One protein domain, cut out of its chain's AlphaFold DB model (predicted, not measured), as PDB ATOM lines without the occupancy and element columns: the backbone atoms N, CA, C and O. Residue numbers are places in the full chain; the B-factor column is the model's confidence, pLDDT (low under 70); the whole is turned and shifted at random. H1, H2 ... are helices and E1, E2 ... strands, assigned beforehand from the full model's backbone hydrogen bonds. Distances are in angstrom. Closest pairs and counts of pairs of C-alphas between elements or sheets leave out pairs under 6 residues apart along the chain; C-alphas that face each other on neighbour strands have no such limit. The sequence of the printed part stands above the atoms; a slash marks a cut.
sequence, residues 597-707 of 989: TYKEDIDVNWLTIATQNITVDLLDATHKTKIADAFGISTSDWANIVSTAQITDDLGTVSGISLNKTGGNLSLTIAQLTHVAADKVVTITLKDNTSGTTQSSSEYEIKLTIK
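What this domain is: This is residues 597 to 707 of the 989 residues of an uncharacterized protein of Bacteroides sp. OF04-15BH (UniProt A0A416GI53). What shape does the model have? A long twisted wall of four strands, E1, E7, E6 and E3, has a smaller sheet of E2, E5 and E4 partly face to face with it, while H2 and H3, which meet at a corner, are on one face of the wall. The short H1 lies near one end of the long axis, and the loop of the hairpin E6 and E7 makes the other. What builds it? The printed part has 111 residues with three named helices and seven named strands, in the order E1 H1 E2 H2 H3 E3 E4 E5 E6 E7, and its class is mixed. The sheet E1 E7 E6 E3 is mixed and E2 E5 E4 is antiparallel; the whole is compact, with a radius of gyration of the C-alphas of 14.6 A, and spans 47 by 26 by 22 A.

How they stand to each other: How is the larger sheet paired? E7, residues 698 to 706, is parallel to E1, residues 597 to 602, with N 600 and O 703 at 3.0 A, within hydrogen-bond range. E7 forms a hairpin with E6, residues 680 to 687, with N 702 and O 684 at 2.8 A; E6 is antiparallel to E3, residues 646 to 649, with N 648 and O 685 at 2.9 A. Which helices are on it? H2, residues 621 to 631, and H3, residues 635 to 644, are on one face, in two layers, a sheet and its helices. H2 lies over E1 at a height over the sheet of 9.4 A, and its closest C-alphas to E1 are those of Ala 630 and Tyr 598, 5.8 A apart. H2 and H3 touch, about perpendicular at 85 degrees, closest at C-alphas 628 and 635, 5.3 A. What forms the second sheet? E5, residues 667 to 670, is antiparallel to E2, residues 614 to 617, with N 616 and O 668 at 2.8 A, and forms a hairpin with E4, residues 657 to 660, with N 658 and O 669 at 2.9 A. How do the helix backbones run? Each O i to N i+4 pair is within hydrogen-bond range in H3 and 6 of 7 are in H2; H1, residues 606 to 609, is too short for one and touches no helix.

Where its parts are: Where does E1 begin? C-alpha 597 is at (123.266, -228.450, 262.830). Which elements are longest? E7 measures 25.9 A and ends at C-alpha 706, (132.100, -222.137, 275.449); E6 measures 22.5 A, E1 16.4 A, H2 15.6 A and H3 14.5 A.

The domain as a whole: How far does it reach? The two C-alphas farthest apart, those of Leu 607 and Thr 693, are 49.2 A apart. Is it continuous and confident? The printed part has no cut and no long link; residues 663 and 690 to 694 are under 70 in pLDDT.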
ATOM      1  N   THR A 597     122.451-228.855 261.676       95.38
ATOM      2  CA  THR A 597     123.266-228.450 262.830       95.38
ATOM      3  C   THR A 597     124.356-227.455 262.446       95.38
ATOM      4  O   THR A 597     125.134-227.708 261.532       95.38
ATOM      5  N   TYR A 598     124.459-226.370 263.212       96.50
ATOM      6  CA  TYR A 598     125.582-225.435 263.204       96.50
ATOM      7  C   TYR A 598     126.405-225.617 264.482       96.50
ATOM      8  O   TYR A 598     125.841-225.876 265.548       96.50
ATOM      9  N   LYS A 599     127.731-225.509 264.383       97.50
ATOM     10  CA  LYS A 599     128.649-225.649 265.519       97.50
ATOM     11  C   LYS A 599     129.679-224.530 265.510       97.50
ATOM     12  O   LYS A 599     130.242-224.246 264.456       97.50
ATOM     13  N   GLU A 600     129.957-223.959 266.675       96.19
ATOM     14  CA  GLU A 600     130.989-222.934 266.839       96.19
ATOM     15  C   GLU A 600     131.605-222.981 268.235       96.19
ATOM     16  O   GLU A 600     130.912-223.219 269.226       96.19
ATOM     17  N   ASP A 601     132.911-222.736 268.301       97.31
ATOM     18  CA  ASP A 601     133.658-222.635 269.547       97.31
ATOM     19  C   ASP A 601     133.827-221.155 269.927       97.31
ATOM     20  O   ASP A 601     134.168-220.319 269.092       97.31
ATOM     21  N   ILE A 602     133.599-220.838 271.201       96.62
ATOM     22  CA  ILE A 602     133.688-219.491 271.767       96.62
ATOM     23  C   ILE A 602     134.873-219.461 272.727       96.62
ATOM     24  O   ILE A 602     134.811-220.012 273.829       96.62
ATOM     25  N   ASP A 603     135.954-218.808 272.311       96.19
ATOM     26  CA  ASP A 603     137.133-218.612 273.149       96.19
ATOM     27  C   ASP A 603     136.870-217.591 274.266       96.19
ATOM     28  O   ASP A 603     136.463-216.455 274.017       96.19
ATOM     29  N   VAL A 604     137.176-217.976 275.507       97.00
ATOM     30  CA  VAL A 604     137.062-217.105 276.685       97.00
ATOM     31  C   VAL A 604     138.459-216.717 277.162       97.00
ATOM     32  O   VAL A 604     139.066-217.397 277.986       97.00
ATOM     33  N   ASN A 605     138.994-215.615 276.640       96.25
ATOM     34  CA  ASN A 605     140.308-215.102 277.040       96.25
ATOM     35  C   ASN A 605     140.189-214.159 278.246       96.25
ATOM     36  O   ASN A 605     139.393-213.218 278.212       96.25
ATOM     37  N   TRP A 606     141.011-214.370 279.283       96.69
ATOM     38  CA  TRP A 606     140.956-213.587 280.524       96.69
ATOM     39  C   TRP A 606     141.087-212.079 280.280       96.69
ATOM     40  O   TRP A 606     140.260-211.313 280.758       96.69
ATOM     41  N   LEU A 607     142.063-211.648 279.476       95.44
ATOM     42  CA  LEU A 607     142.298-210.221 279.205       95.44
ATOM     43  C   LEU A 607     141.092-209.525 278.546       95.44
ATOM     44  O   LEU A 607     140.889-208.327 278.731       95.44
ATOM     45  N   THR A 608     140.273-210.274 277.803       95.75
ATOM     46  CA  THR A 608     139.033-209.766 277.205       95.75
ATOM     47  C   THR A 608     137.905-209.748 278.231       95.75
ATOM     48  O   THR A 608     137.300-208.704 278.463       95.75
ATOM     49  N   ILE A 609     137.635-210.884 278.884       96.44
ATOM     50  CA  ILE A 609     136.502-210.994 279.814       96.44
ATOM     51  C   ILE A 609     136.720-210.185 281.102       96.44
ATOM     52  O   ILE A 609     135.764-209.858 281.794       96.44
ATOM     53  N   ALA A 610     137.961-209.821 281.434       95.69
ATOM     54  CA  ALA A 610     138.262-208.957 282.570       95.69
ATOM     55  C   ALA A 610     137.793-207.508 282.365       95.69
ATOM     56  O   ALA A 610     137.543-206.813 283.345       95.69
ATOM     57  N   THR A 611     137.621-207.050 281.121       95.06
ATOM     58  CA  THR A 611     137.275-205.648 280.806       95.06
ATOM     59  C   THR A 611     135.871-205.465 280.251       95.06
ATOM     60  O   THR A 611     135.313-204.373 280.347       95.06
ATOM     61  N   GLN A 612     135.291-206.513 279.673       96.19
ATOM     62  CA  GLN A 612     133.998-206.443 279.004       96.19
ATOM     63  C   GLN A 612     133.309-207.807 278.946       96.19
ATOM     64  O   GLN A 612     133.925-208.849 279.160       96.19
ATOM     65  N   ASN A 613     132.022-207.799 278.603       96.88
ATOM     66  CA  ASN A 613     131.287-209.016 278.272       96.88
ATOM     67  C   ASN A 613     131.745-209.571 276.912       96.88
ATOM     68  O   ASN A 613     132.114-208.812 276.009       96.88
ATOM     69  N   ILE A 614     131.640-210.887 276.738       96.62
ATOM     70  CA  ILE A 614     131.689-211.540 275.425       96.62
ATOM     71  C   ILE A 614     130.247-211.815 275.006       96.62
ATOM     72  O   ILE A 614     129.531-212.528 275.707       96.62
ATOM     73  N   THR A 615     129.819-211.267 273.871       95.50
ATOM     74  CA  THR A 615     128.481-211.500 273.314       95.50
ATOM     75  C   THR A 615     128.598-212.101 271.922       95.50
ATOM     76  O   THR A 615     129.272-211.543 271.060       95.50
ATOM     77  N   VAL A 616     127.920-213.225 271.711       95.75
ATOM     78  CA  VAL A 616     127.762-213.891 270.417       95.75
ATOM     79  C   VAL A 616     126.331-213.668 269.956       95.75
ATOM     80  O   VAL A 616     125.406-214.298 270.471       95.75
ATOM     81  N   ASP A 617     126.144-212.735 269.026       94.94
ATOM     82  CA  ASP A 617     124.849-212.465 268.401       94.94
ATOM     83  C   ASP A 617     124.690-213.335 267.151       94.94
ATOM     84  O   ASP A 617     125.365-213.135 266.142       94.94
ATOM     85  N   LEU A 618     123.771-214.301 267.212       95.31
ATOM     86  CA  LEU A 618     123.539-215.272 266.141       95.31
ATOM     87  C   LEU A 618     122.791-214.665 264.935       95.31
ATOM     88  O   LEU A 618     122.497-215.372 263.965       95.31
ATOM     89  N   LEU A 619     122.491-213.361 264.974       93.25
ATOM     90  CA  LEU A 619     121.900-212.581 263.885       93.25
ATOM     91  C   LEU A 619     122.812-211.462 263.364       93.25
ATOM     92  O   LEU A 619     122.407-210.762 262.426       93.25
ATOM     93  N   ASP A 620     124.021-211.290 263.910       93.88
ATOM     94  CA  ASP A 620     124.985-210.349 263.338       93.88
ATOM     95  C   ASP A 620     125.393-210.765 261.910       93.88
ATOM     96  O   ASP A 620     125.162-211.893 261.471       93.88
ATOM     97  N   ALA A 621     125.999-209.853 261.145       92.00
ATOM     98  CA  ALA A 621     126.321-210.111 259.738       92.00
ATOM     99  C   ALA A 621     127.201-211.366 259.524       92.00
ATOM    100  O   ALA A 621     127.063-212.053 258.507       92.00
ATOM    101  N   THR A 622     128.072-211.676 260.486       91.56
ATOM    102  CA  THR A 622     129.026-212.787 260.421       91.56
ATOM    103  C   THR A 622     128.329-214.119 260.692       91.56
ATOM    104  O   THR A 622     128.367-215.023 259.854       91.56
ATOM    105  N   HIS A 623     127.660-214.245 261.838       94.62
ATOM    106  CA  HIS A 623     127.001-215.470 262.280       94.62
ATOM    107  C   HIS A 623     125.774-215.780 261.431       94.62
ATOM    108  O   HIS A 623     125.571-216.930 261.045       94.62
ATOM    109  N   LYS A 624     125.003-214.757 261.044       93.44
ATOM    110  CA  LYS A 624     123.821-214.919 260.191       93.44
ATOM    111  C   LYS A 624     124.152-215.614 258.870       93.44
ATOM    112  O   LYS A 624     123.370-216.444 258.419       93.44
ATOM    113  N   THR A 625     125.301-215.294 258.271       93.69
ATOM    114  CA  THR A 625     125.765-215.917 257.022       93.69
ATOM    115  C   THR A 625     126.219-217.355 257.264       93.69
ATOM    116  O   THR A 625     125.688-218.268 256.642       93.69
ATOM    117  N   LYS A 626     127.111-217.581 258.242       96.00
ATOM    118  CA  LYS A 626     127.623-218.924 258.572       96.00
ATOM    119  C   LYS A 626     126.511-219.917 258.922       96.00
ATOM    120  O   LYS A 626     126.537-221.061 258.474       96.00
ATOM    121  N   ILE A 627     125.545-219.483 259.731       96.00
ATOM    122  CA  ILE A 627     124.425-220.315 260.175       96.00
ATOM    123  C   ILE A 627     123.503-220.626 258.994       96.00
ATOM    124  O   ILE A 627     123.135-221.783 258.801       96.00
ATOM    125  N   ALA A 628     123.162-219.623 258.179       94.25
ATOM    126  CA  ALA A 628     122.329-219.821 256.996       94.25
ATOM    127  C   ALA A 628     122.976-220.794 255.994       94.25
ATOM    128  O   ALA A 628     122.295-221.699 255.511       94.25
ATOM    129  N   ASP A 629     124.287-220.676 255.765       94.25
ATOM    130  CA  ASP A 629     125.051-221.587 254.908       94.25
ATOM    131  C   ASP A 629     125.075-223.014 255.477       94.25
ATOM    132  O   ASP A 629     124.777-223.969 254.758       94.25
ATOM    133  N   ALA A 630     125.349-223.175 256.779       94.81
ATOM    134  CA  ALA A 630     125.331-224.480 257.451       94.81
ATOM    135  C   ALA A 630     123.949-225.148 257.393       94.81
ATOM    136  O   ALA A 630     123.828-226.370 257.296       94.81
ATOM    137  N   PHE A 631     122.891-224.343 257.418       94.19
ATOM    138  CA  PHE A 631     121.515-224.796 257.280       94.19
ATOM    139  C   PHE A 631     121.046-224.882 255.821       94.19
ATOM    140  O   PHE A 631     119.956-225.400 255.570       94.19
ATOM    141  N   GLY A 632     121.831-224.437 254.838       91.75
ATOM    142  CA  GLY A 632     121.451-224.417 253.424       91.75
ATOM    143  C   GLY A 632     120.158-223.639 253.150       91.75
ATOM    144  O   GLY A 632     119.313-224.113 252.391       91.75
ATOM    145  N   ILE A 633     119.976-222.497 253.816       92.19
ATOM    146  CA  ILE A 633     118.824-221.586 253.684       92.19
ATOM    147  C   ILE A 633     119.316-220.160 253.407       92.19
ATOM    148  O   ILE A 633     120.507-219.882 253.506       92.19
ATOM    149  N   SER A 634     118.419-219.226 253.076       94.75
ATOM    150  CA  SER A 634     118.826-217.823 252.957       94.75
ATOM    151  C   SER A 634     119.009-217.164 254.332       94.75
ATOM    152  O   SER A 634     118.388-217.544 255.326       94.75
ATOM    153  N   THR A 635     119.819-216.104 254.397       93.00
ATOM    154  CA  THR A 635     119.987-215.305 255.625       93.00
ATOM    155  C   THR A 635     118.675-214.650 256.080       93.00
ATOM    156  O   THR A 635     118.467-214.441 257.277       93.00
ATOM    157  N   SER A 636     117.767-214.345 255.147       92.50
ATOM    158  CA  SER A 636     116.409-213.871 255.443       92.50
ATOM    159  C   SER A 636     115.551-214.961 256.088       92.50
ATOM    160  O   SER A 636     114.852-214.681 257.061       92.50
ATOM    161  N   ASP A 637     115.647-216.199 255.596       91.88
ATOM    162  CA  ASP A 637     114.926-217.339 256.170       91.88
ATOM    163  C   ASP A 637     115.415-217.644 257.585       91.88
ATOM    164  O   ASP A 637     114.593-217.859 258.472       91.88
ATOM    165  N   TRP A 638     116.729-217.576 257.833       93.38
ATOM    166  CA  TRP A 638     117.284-217.737 259.179       93.38
ATOM    167  C   TRP A 638     116.702-216.714 260.169       93.38
ATOM    168  O   TRP A 638     116.197-217.090 261.228       93.38
ATOM    169  N   ALA A 639     116.681-215.426 259.809       91.94
ATOM    170  CA  ALA A 639     116.098-214.390 260.668       91.94
ATOM    171  C   ALA A 639     114.594-214.611 260.931       91.94
ATOM    172  O   ALA A 639     114.101-214.363 262.036       91.94
ATOM    173  N   ASN A 640     113.864-215.104 259.928       90.25
ATOM    174  CA  ASN A 640     112.453-215.447 260.071       90.25
ATOM    175  C   ASN A 640     112.247-216.661 260.997       90.25
ATOM    176  O   ASN A 640     111.370-216.630 261.860       90.25
ATOM    177  N   ILE A 641     113.085-217.699 260.884       90.56
ATOM    178  CA  ILE A 641     113.055-218.877 261.765       90.56
ATOM    179  C   ILE A 641     113.259-218.454 263.221       90.56
ATOM    180  O   ILE A 641     112.441-218.809 264.062       90.56
ATOM    181  N   VAL A 642     114.270-217.633 263.528       91.44
ATOM    182  CA  VAL A 642     114.500-217.145 264.904       91.44
ATOM    183  C   VAL A 642     113.292-216.378 265.459       91.44
ATOM    184  O   VAL A 642     113.026-216.410 266.658       91.44
ATOM    185  N   SER A 643     112.529-215.708 264.597       89.31
ATOM    186  CA  SER A 643     111.357-214.924 265.002       89.31
ATOM    187  C   SER A 643     110.089-215.762 265.207       89.31
ATOM    188  O   SER A 643     109.171-215.314 265.893       89.31
ATOM    189  N   THR A 644     110.003-216.945 264.594       87.44
ATOM    190  CA  THR A 644     108.755-217.727 264.492       87.44
ATOM    191  C   THR A 644     108.831-219.112 265.134       87.44
ATOM    192  O   THR A 644     107.793-219.654 265.527       87.44
ATOM    193  N   ALA A 645     110.032-219.678 265.271       89.69
ATOM    194  CA  ALA A 645     110.266-220.987 265.863       89.69
ATOM    195  C   ALA A 645     110.063-220.984 267.385       89.69
ATOM    196  O   ALA A 645     110.256-219.984 268.076       89.69
ATOM    197  N   GLN A 646     109.731-222.152 267.927       90.44
ATOM    198  CA  GLN A 646     109.868-222.419 269.350       90.44
ATOM    199  C   GLN A 646     111.344-222.705 269.655       90.44
ATOM    200  O   GLN A 646     111.889-223.715 269.207       90.44
ATOM    201  N   ILE A 647     111.980-221.818 270.424       92.06
ATOM    202  CA  ILE A 647     113.397-221.920 270.792       92.06
ATOM    203  C   ILE A 647     113.532-222.493 272.205       92.06
ATOM    204  O   ILE A 647     113.006-221.943 273.177       92.06
ATOM    205  N   THR A 648     114.280-223.583 272.319       92.88
ATOM    206  CA  THR A 648     114.654-224.225 273.587       92.88
ATOM    207  C   THR A 648     116.167-224.385 273.664       92.88
ATOM    208  O   THR A 648     116.828-224.417 272.632       92.88
ATOM    209  N   ASP A 649     116.713-224.483 274.869       94.19
ATOM    210  CA  ASP A 649     118.146-224.643 275.100       94.19
ATOM    211  C   ASP A 649     118.409-225.535 276.319       94.19
ATOM    212  O   ASP A 649     117.514-225.751 277.142       94.19
ATOM    213  N   ASP A 650     119.635-226.042 276.427       95.56
ATOM    214  CA  ASP A 650     120.113-226.872 277.537       95.56
ATOM    215  C   ASP A 650     121.118-226.146 278.459       95.56
ATOM    216  O   ASP A 650     121.796-226.795 279.264       95.56
ATOM    217  N   LEU A 651     121.220-224.806 278.383       92.75
ATOM    218  CA  LEU A 651     122.193-224.032 279.167       92.75
ATOM    219  C   LEU A 651     121.965-224.218 280.675       92.75
ATOM    220  O   LEU A 651     122.920-224.388 281.435       92.75
ATOM    221  N   GLY A 652     120.700-224.207 281.104       86.62
ATOM    222  CA  GLY A 652     120.325-224.223 282.518       86.62
ATOM    223  C   GLY A 652     120.717-222.929 283.245       86.62
ATOM    224  O   GLY A 652     120.827-221.863 282.642       86.62
ATOM    225  N   THR A 653     120.910-222.999 284.567       84.62
ATOM    226  CA  THR A 653     121.370-221.855 285.373       84.62
ATOM    227  C   THR A 653     122.889-221.894 285.512       84.62
ATOM    228  O   THR A 653     123.418-222.642 286.332       84.62
ATOM    229  N   VAL A 654     123.589-221.073 284.725       88.81
ATOM    230  CA  VAL A 654     125.049-220.908 284.804       88.81
ATOM    231  C   VAL A 654     125.370-219.473 285.212       88.81
ATOM    232  O   VAL A 654     124.918-218.520 284.583       88.81
ATOM    233  N   SER A 655     126.140-219.302 286.290       90.12
ATOM    234  CA  SER A 655     126.513-217.967 286.772       90.12
ATOM    235  C   SER A 655     127.339-217.225 285.722       90.12
ATOM    236  O   SER A 655     128.334-217.753 285.234       90.12
ATOM    237  N   GLY A 656     126.933-215.999 285.388       93.62
ATOM    238  CA  GLY A 656     127.641-215.149 284.429       93.62
ATOM    239  C   GLY A 656     127.440-215.514 282.955       93.62
ATOM    240  O   GLY A 656     127.938-214.787 282.107       93.62
ATOM    241  N   ILE A 657     126.693-216.571 282.616       96.69
ATOM    242  CA  ILE A 657     126.382-216.928 281.222       96.69
ATOM    243  C   ILE A 657     124.871-216.902 281.020       96.69
ATOM    244  O   ILE A 657     124.124-217.509 281.784       96.69
ATOM    245  N   SER A 658     124.405-216.208 279.988       95.00
ATOM    246  CA  SER A 658     122.983-216.105 279.671       95.00
ATOM    247  C   SER A 658     122.717-216.212 278.174       95.00
ATOM    248  O   SER A 658     123.552-215.853 277.344       95.00
ATOM    249  N   LEU A 659     121.527-216.709 277.834       95.50
ATOM    250  CA  LEU A 659     121.017-216.760 276.470       95.50
ATOM    251  C   LEU A 659     119.778-215.866 276.369       95.50
ATOM    252  O   LEU A 659     118.783-216.087 277.063       95.50
ATOM    253  N   ASN A 660     119.828-214.859 275.502       93.69
ATOM    254  CA  ASN A 660     118.664-214.065 275.137       93.69
ATOM    255  C   ASN A 660     117.979-214.709 273.931       93.69
ATOM    256  O   ASN A 660     118.635-215.004 272.938       93.69
ATOM    257  N   LYS A 661     116.664-214.911 274.031       89.75
ATOM    258  CA  LYS A 661     115.818-215.571 273.026       89.75
ATOM    259  C   LYS A 661     114.521-214.796 272.755       89.75
ATOM    260  O   LYS A 661     113.479-215.381 272.469       89.75
ATOM    261  N   THR A 662     114.549-213.475 272.936       81.81
ATOM    262  CA  THR A 662     113.351-212.620 272.892       81.81
ATOM    263  C   THR A 662     113.157-211.986 271.517       81.81
ATOM    264  O   THR A 662     114.054-211.310 271.026       81.81
ATOM    265  N   GLY A 663     111.958-212.117 270.934       64.50
ATOM    266  CA  GLY A 663     111.452-211.221 269.880       64.50
ATOM    267  C   GLY A 663     112.360-211.042 268.658       64.50
ATOM    268  O   GLY A 663     112.635-209.908 268.279       64.50
ATOM    269  N   GLY A 664     112.838-212.140 268.062       80.56
ATOM    270  CA  GLY A 664     113.739-212.090 266.903       80.56
ATOM    271  C   GLY A 664     115.203-211.794 267.252       80.56
ATOM    272  O   GLY A 664     115.991-211.530 266.350       80.56
ATOM    273  N   ASN A 665     115.570-211.839 268.536       86.69
ATOM    274  CA  ASN A 665     116.947-211.791 269.019       86.69
ATOM    275  C   ASN A 665     117.346-213.160 269.588       86.69
ATOM    276  O   ASN A 665     116.606-213.744 270.384       86.69
ATOM    277  N   LEU A 666     118.519-213.643 269.185       94.75
ATOM    278  CA  LEU A 666     119.133-214.853 269.706       94.75
ATOM    279  C   LEU A 666     120.626-214.597 269.930       94.75
ATOM    280  O   LEU A 666     121.399-214.537 268.977       94.75
ATOM    281  N   SER A 667     121.028-214.430 271.187       95.19
ATOM    282  CA  SER A 667     122.411-214.097 271.537       95.19
ATOM    283  C   SER A 667     122.854-214.737 272.847       95.19
ATOM    284  O   SER A 667     122.089-214.808 273.810       95.19
ATOM    285  N   LEU A 668     124.105-215.192 272.889       96.75
ATOM    286  CA  LEU A 668     124.755-215.727 274.084       96.75
ATOM    287  C   LEU A 668     125.677-214.664 274.680       96.75
ATOM    288  O   LEU A 668     126.484-214.081 273.964       96.75
ATOM    289  N   THR A 669     125.575-214.408 275.983       96.75
ATOM    290  CA  THR A 669     126.433-213.451 276.692       96.75
ATOM    291  C   THR A 669     127.167-214.131 277.836       96.75
ATOM    292  O   THR A 669     126.549-214.777 278.678       96.75
ATOM    293  N   ILE A 670     128.480-213.934 277.885       97.75
ATOM    294  CA  ILE A 670     129.356-214.257 279.011       97.75
ATOM    295  C   ILE A 670     129.718-212.919 279.664       97.75
ATOM    296  O   ILE A 670     130.311-212.048 279.026       97.75
ATOM    297  N   ALA A 671     129.305-212.724 280.911       97.12
ATOM    298  CA  ALA A 671     129.486-211.488 281.654       97.12
ATOM    299  C   ALA A 671     130.957-211.268 282.035       97.12
ATOM    300  O   ALA A 671     131.705-212.224 282.252       97.12
ATOM    301  N   GLN A 672     131.351-210.005 282.170       97.00
ATOM    302  CA  GLN A 672     132.672-209.600 282.639       97.00
ATOM    303  C   GLN A 672     133.056-210.339 283.935       97.00
ATOM    304  O   GLN A 672     132.207-210.586 284.793       97.00
ATOM    305  N   LEU A 673     134.336-210.696 284.075       95.88
ATOM    306  CA  LEU A 673     134.920-211.441 285.201       95.88
ATOM    307  C   LEU A 673     134.403-212.886 285.381       95.88
ATOM    308  O   LEU A 673     134.814-213.566 286.325       95.88
ATOM    309  N   THR A 674     133.565-213.406 284.476       95.94
ATOM    310  CA  THR A 674     133.072-214.792 284.560       95.94
ATOM    311  C   THR A 674     134.212-215.800 284.425       95.94
ATOM    312  O   THR A 674     135.019-215.736 283.498       95.94
ATOM    313  N   HIS A 675     134.249-216.769 285.341       94.56
ATOM    314  CA  HIS A 675     135.144-217.919 285.274       94.56
ATOM    315  C   HIS A 675     134.420-219.129 284.675       94.56
ATOM    316  O   HIS A 675     133.426-219.598 285.230       94.56
ATOM    317  N   VAL A 676     134.956-219.664 283.579       94.12
ATOM    318  CA  VAL A 676     134.514-220.921 282.972       94.12
ATOM    319  C   VAL A 676     135.552-221.992 283.297       94.12
ATOM    320  O   VAL A 676     136.658-221.972 282.761       94.12
ATOM    321  N   ALA A 677     135.206-222.906 284.205       91.88
ATOM    322  CA  ALA A 677     136.140-223.913 284.717       91.88
ATOM    323  C   ALA A 677     136.489-225.005 283.689       91.88
ATOM    324  O   ALA A 677     137.607-225.512 283.687       91.88
ATOM    325  N   ALA A 678     135.535-225.366 282.828       94.50
ATOM    326  CA  ALA A 678     135.682-226.388 281.797       94.50
ATOM    327  C   ALA A 678     134.819-226.049 280.578       94.50
ATOM    328  O   ALA A 678     133.834-225.317 280.706       94.50
ATOM    329  N   ASP A 679     135.172-226.615 279.421       96.31
ATOM    330  CA  ASP A 679     134.399-226.465 278.189       96.31
ATOM    331  C   ASP A 679     132.929-226.852 278.412       96.31
ATOM    332  O   ASP A 679     132.613-227.912 278.960       96.31
ATOM    333  N   LYS A 680     132.017-225.992 277.960       94.00
ATOM    334  CA  LYS A 680     130.574-226.195 278.080       94.00
ATOM    335  C   LYS A 680     129.920-226.069 276.714       94.00
ATOM    336  O   LYS A 680     129.936-225.003 276.110       94.00
ATOM    337  N   VAL A 681     129.299-227.151 276.255       96.56
ATOM    338  CA  VAL A 681     128.454-227.131 275.056       96.56
ATOM    339  C   VAL A 681     127.045-226.703 275.451       96.56
ATOM    340  O   VAL A 681     126.479-227.246 276.402       96.56
ATOM    341  N   VAL A 682     126.512-225.730 274.719       96.31
ATOM    342  CA  VAL A 682     125.121-225.282 274.786       96.31
ATOM    343  C   VAL A 682     124.451-225.638 273.467       96.31
ATOM    344  O   VAL A 682     124.865-225.153 272.413       96.31
ATOM    345  N   THR A 683     123.430-226.485 273.519       97.44
ATOM    346  CA  THR A 683     122.574-226.839 272.388       97.44
ATOM    347  C   THR A 683     121.319-225.979 272.421       97.44
ATOM    348  O   THR A 683     120.530-226.043 273.359       97.44
ATOM    349  N   ILE A 684     121.118-225.192 271.369       96.12
ATOM    350  CA  ILE A 684     119.915-224.403 271.125       96.12
ATOM    351  C   ILE A 684     119.137-225.113 270.021       96.12
ATOM    352  O   ILE A 684     119.630-225.255 268.903       96.12
ATOM    353  N   THR A 685     117.922-225.553 270.324       95.00
ATOM    354  CA  THR A 685     117.038-226.246 269.382       95.00
ATOM    355  C   THR A 685     115.907-225.318 268.964       95.00
ATOM    356  O   THR A 685     115.225-224.738 269.814       95.00
ATOM    357  N   LEU A 686     115.685-225.209 267.655       92.88
ATOM    358  CA  LEU A 686     114.614-224.430 267.047       92.88
ATOM    359  C   LEU A 686     113.648-225.384 266.341       92.88
ATOM    360  O   LEU A 686     114.009-226.033 265.355       92.88
ATOM    361  N   LYS A 687     112.420-225.463 266.861       90.56
ATOM    362  CA  LYS A 687     111.343-226.313 266.332       90.56
ATOM    363  C   LYS A 687     110.192-225.481 265.792       90.56
ATOM    364  O   LYS A 687     110.037-224.313 266.148       90.56
ATOM    365  N   ASP A 688     109.343-226.100 264.979       86.12
ATOM    366  CA  ASP A 688     108.084-225.470 264.583       86.12
ATOM    367  C   ASP A 688     107.243-225.131 265.816       86.12
ATOM    368  O   ASP A 688     107.117-225.929 266.748       86.12
ATOM    369  N   ASN A 689     106.628-223.952 265.809       81.12
ATOM    370  CA  ASN A 689     105.701-223.564 266.859       81.12
ATOM    371  C   ASN A 689     104.433-224.428 266.771       81.12
ATOM    372  O   ASN A 689     103.708-224.378 265.777       81.12
ATOM    373  N   THR A 690     104.137-225.186 267.830       66.06
ATOM    374  CA  THR A 690     102.998-226.120 267.907       66.06
ATOM    375  C   THR A 690     101.622-225.468 267.731       66.06
ATOM    376  O   THR A 690     100.631-226.177 267.587       66.06
ATOM    377  N   SER A 691     101.541-224.133 267.739       63.59
ATOM    378  CA  SER A 691     100.303-223.376 267.489       63.59
ATOM    379  C   SER A 691     100.058-223.065 266.000       63.59
ATOM    380  O   SER A 691      99.006-222.526 265.659       63.59
ATOM    381  N   GLY A 692     101.019-223.359 265.116       61.12
ATOM    382  CA  GLY A 692     100.922-223.138 263.670       61.12
ATOM    383  C   GLY A 692     100.336-224.334 262.908       61.12
ATOM    384  O   GLY A 692     100.504-225.484 263.303       61.12
ATOM    385  N   THR A 693      99.660-224.075 261.785       57.56
ATOM    386  CA  THR A 693      99.101-225.119 260.898       57.56
ATOM    387  C   THR A 693     100.083-225.612 259.828       57.56
ATOM    388  O   THR A 693      99.816-226.623 259.180       57.56
ATOM    389  N   THR A 694     101.218-224.933 259.648       62.47
ATOM    390  CA  THR A 694     102.259-225.286 258.673       62.47
ATOM    391  C   THR A 694     103.465-225.858 259.407       62.47
ATOM    392  O   THR A 694     104.025-225.183 260.268       62.47
ATOM    393  N   GLN A 695     103.873-227.081 259.061       71.31
ATOM    394  CA  GLN A 695     105.111-227.684 259.559       71.31
ATOM    395  C   GLN A 695     106.216-227.585 258.506       71.31
ATOM    396  O   GLN A 695     105.973-227.796 257.316       71.31
ATOM    397  N   SER A 696     107.429-227.271 258.947       84.06
ATOM    398  CA  SER A 696     108.628-227.311 258.125       84.06
ATOM    399  C   SER A 696     109.110-228.750 257.928       84.06
ATOM    400  O   SER A 696     108.794-229.668 258.690       84.06
ATOM    401  N   SER A 697     109.897-228.959 256.876       85.06
ATOM    402  CA  SER A 697     110.554-230.241 256.618       85.06
ATOM    403  C   SER A 697     111.851-230.421 257.419       85.06
ATOM    404  O   SER A 697     112.403-231.520 257.426       85.06
ATOM    405  N   SER A 698     112.359-229.368 258.072       90.19
ATOM    406  CA  SER A 698     113.628-229.393 258.813       90.19
ATOM    407  C   SER A 698     113.519-228.677 260.159       90.19
ATOM    408  O   SER A 698     112.913-227.615 260.234       90.19
ATOM    409  N   GLU A 699     114.154-229.216 261.194       92.12
ATOM    410  CA  GLU A 699     114.420-228.530 262.465       92.12
ATOM    411  C   GLU A 699     115.905-228.156 262.551       92.12
ATOM    412  O   GLU A 699     116.739-228.682 261.806       92.12
ATOM    413  N   TYR A 700     116.243-227.227 263.445       93.69
ATOM    414  CA  TYR A 700     117.585-226.649 263.501       93.69
ATOM    415  C   TYR A 700     118.183-226.756 264.899       93.69
ATOM    416  O   TYR A 700     117.515-226.500 265.902       93.69
ATOM    417  N   GLU A 701     119.467-227.092 264.958       96.44
ATOM    418  CA  GLU A 701     120.267-227.090 266.177       96.44
ATOM    419  C   GLU A 701     121.495-226.191 266.018       96.44
ATOM    420  O   GLU A 701     122.240-226.292 265.044       96.44
ATOM    421  N   ILE A 702     121.751-225.348 267.012       97.00
ATOM    422  CA  ILE A 702     122.997-224.596 267.154       97.00
ATOM    423  C   ILE A 702     123.727-225.130 268.380       97.00
ATOM    424  O   ILE A 702     123.156-225.166 269.465       97.00
ATOM    425  N   LYS A 703     124.987-225.538 268.219       97.69
ATOM    426  CA  LYS A 703     125.840-226.017 269.312       97.69
ATOM    427  C   LYS A 703     127.001-225.051 269.503       97.69
ATOM    428  O   LYS A 703     127.897-224.995 268.667       97.69
ATOM    429  N   LEU A 704     126.963-224.295 270.593       97.31
ATOM    430  CA  LEU A 704     128.018-223.357 270.970       97.31
ATOM    431  C   LEU A 704     128.888-223.992 272.054       97.31
ATOM    432  O   LEU A 704     128.391-224.291 273.140       97.31
ATOM    433  N   THR A 705     130.172-224.198 271.777       97.75
ATOM    434  CA  THR A 705     131.139-224.686 272.767       97.75
ATOM    435  C   THR A 705     131.825-223.499 273.427       97.75
ATOM    436  O   THR A 705     132.740-222.904 272.864       97.75
ATOM    437  N   ILE A 706     131.423-223.154 274.643       97.38
ATOM    438  CA  ILE A 706     132.100-222.137 275.449       97.38
ATOM    439  C   ILE A 706     133.365-222.760 276.027       97.38
ATOM    440  O   ILE A 706     133.273-223.695 276.822       97.38
ATOM    441  N   LYS A 707     134.535-222.262 275.630       97.75
ATOM    442  CA  LYS A 707     135.818-222.778 276.114       97.75
ATOM    443  C   LYS A 707     136.088-222.372 277.559       97.75
ATOM    444  O   LYS A 707     135.659-221.306 278.005       97.75
TER     445      LYS A 707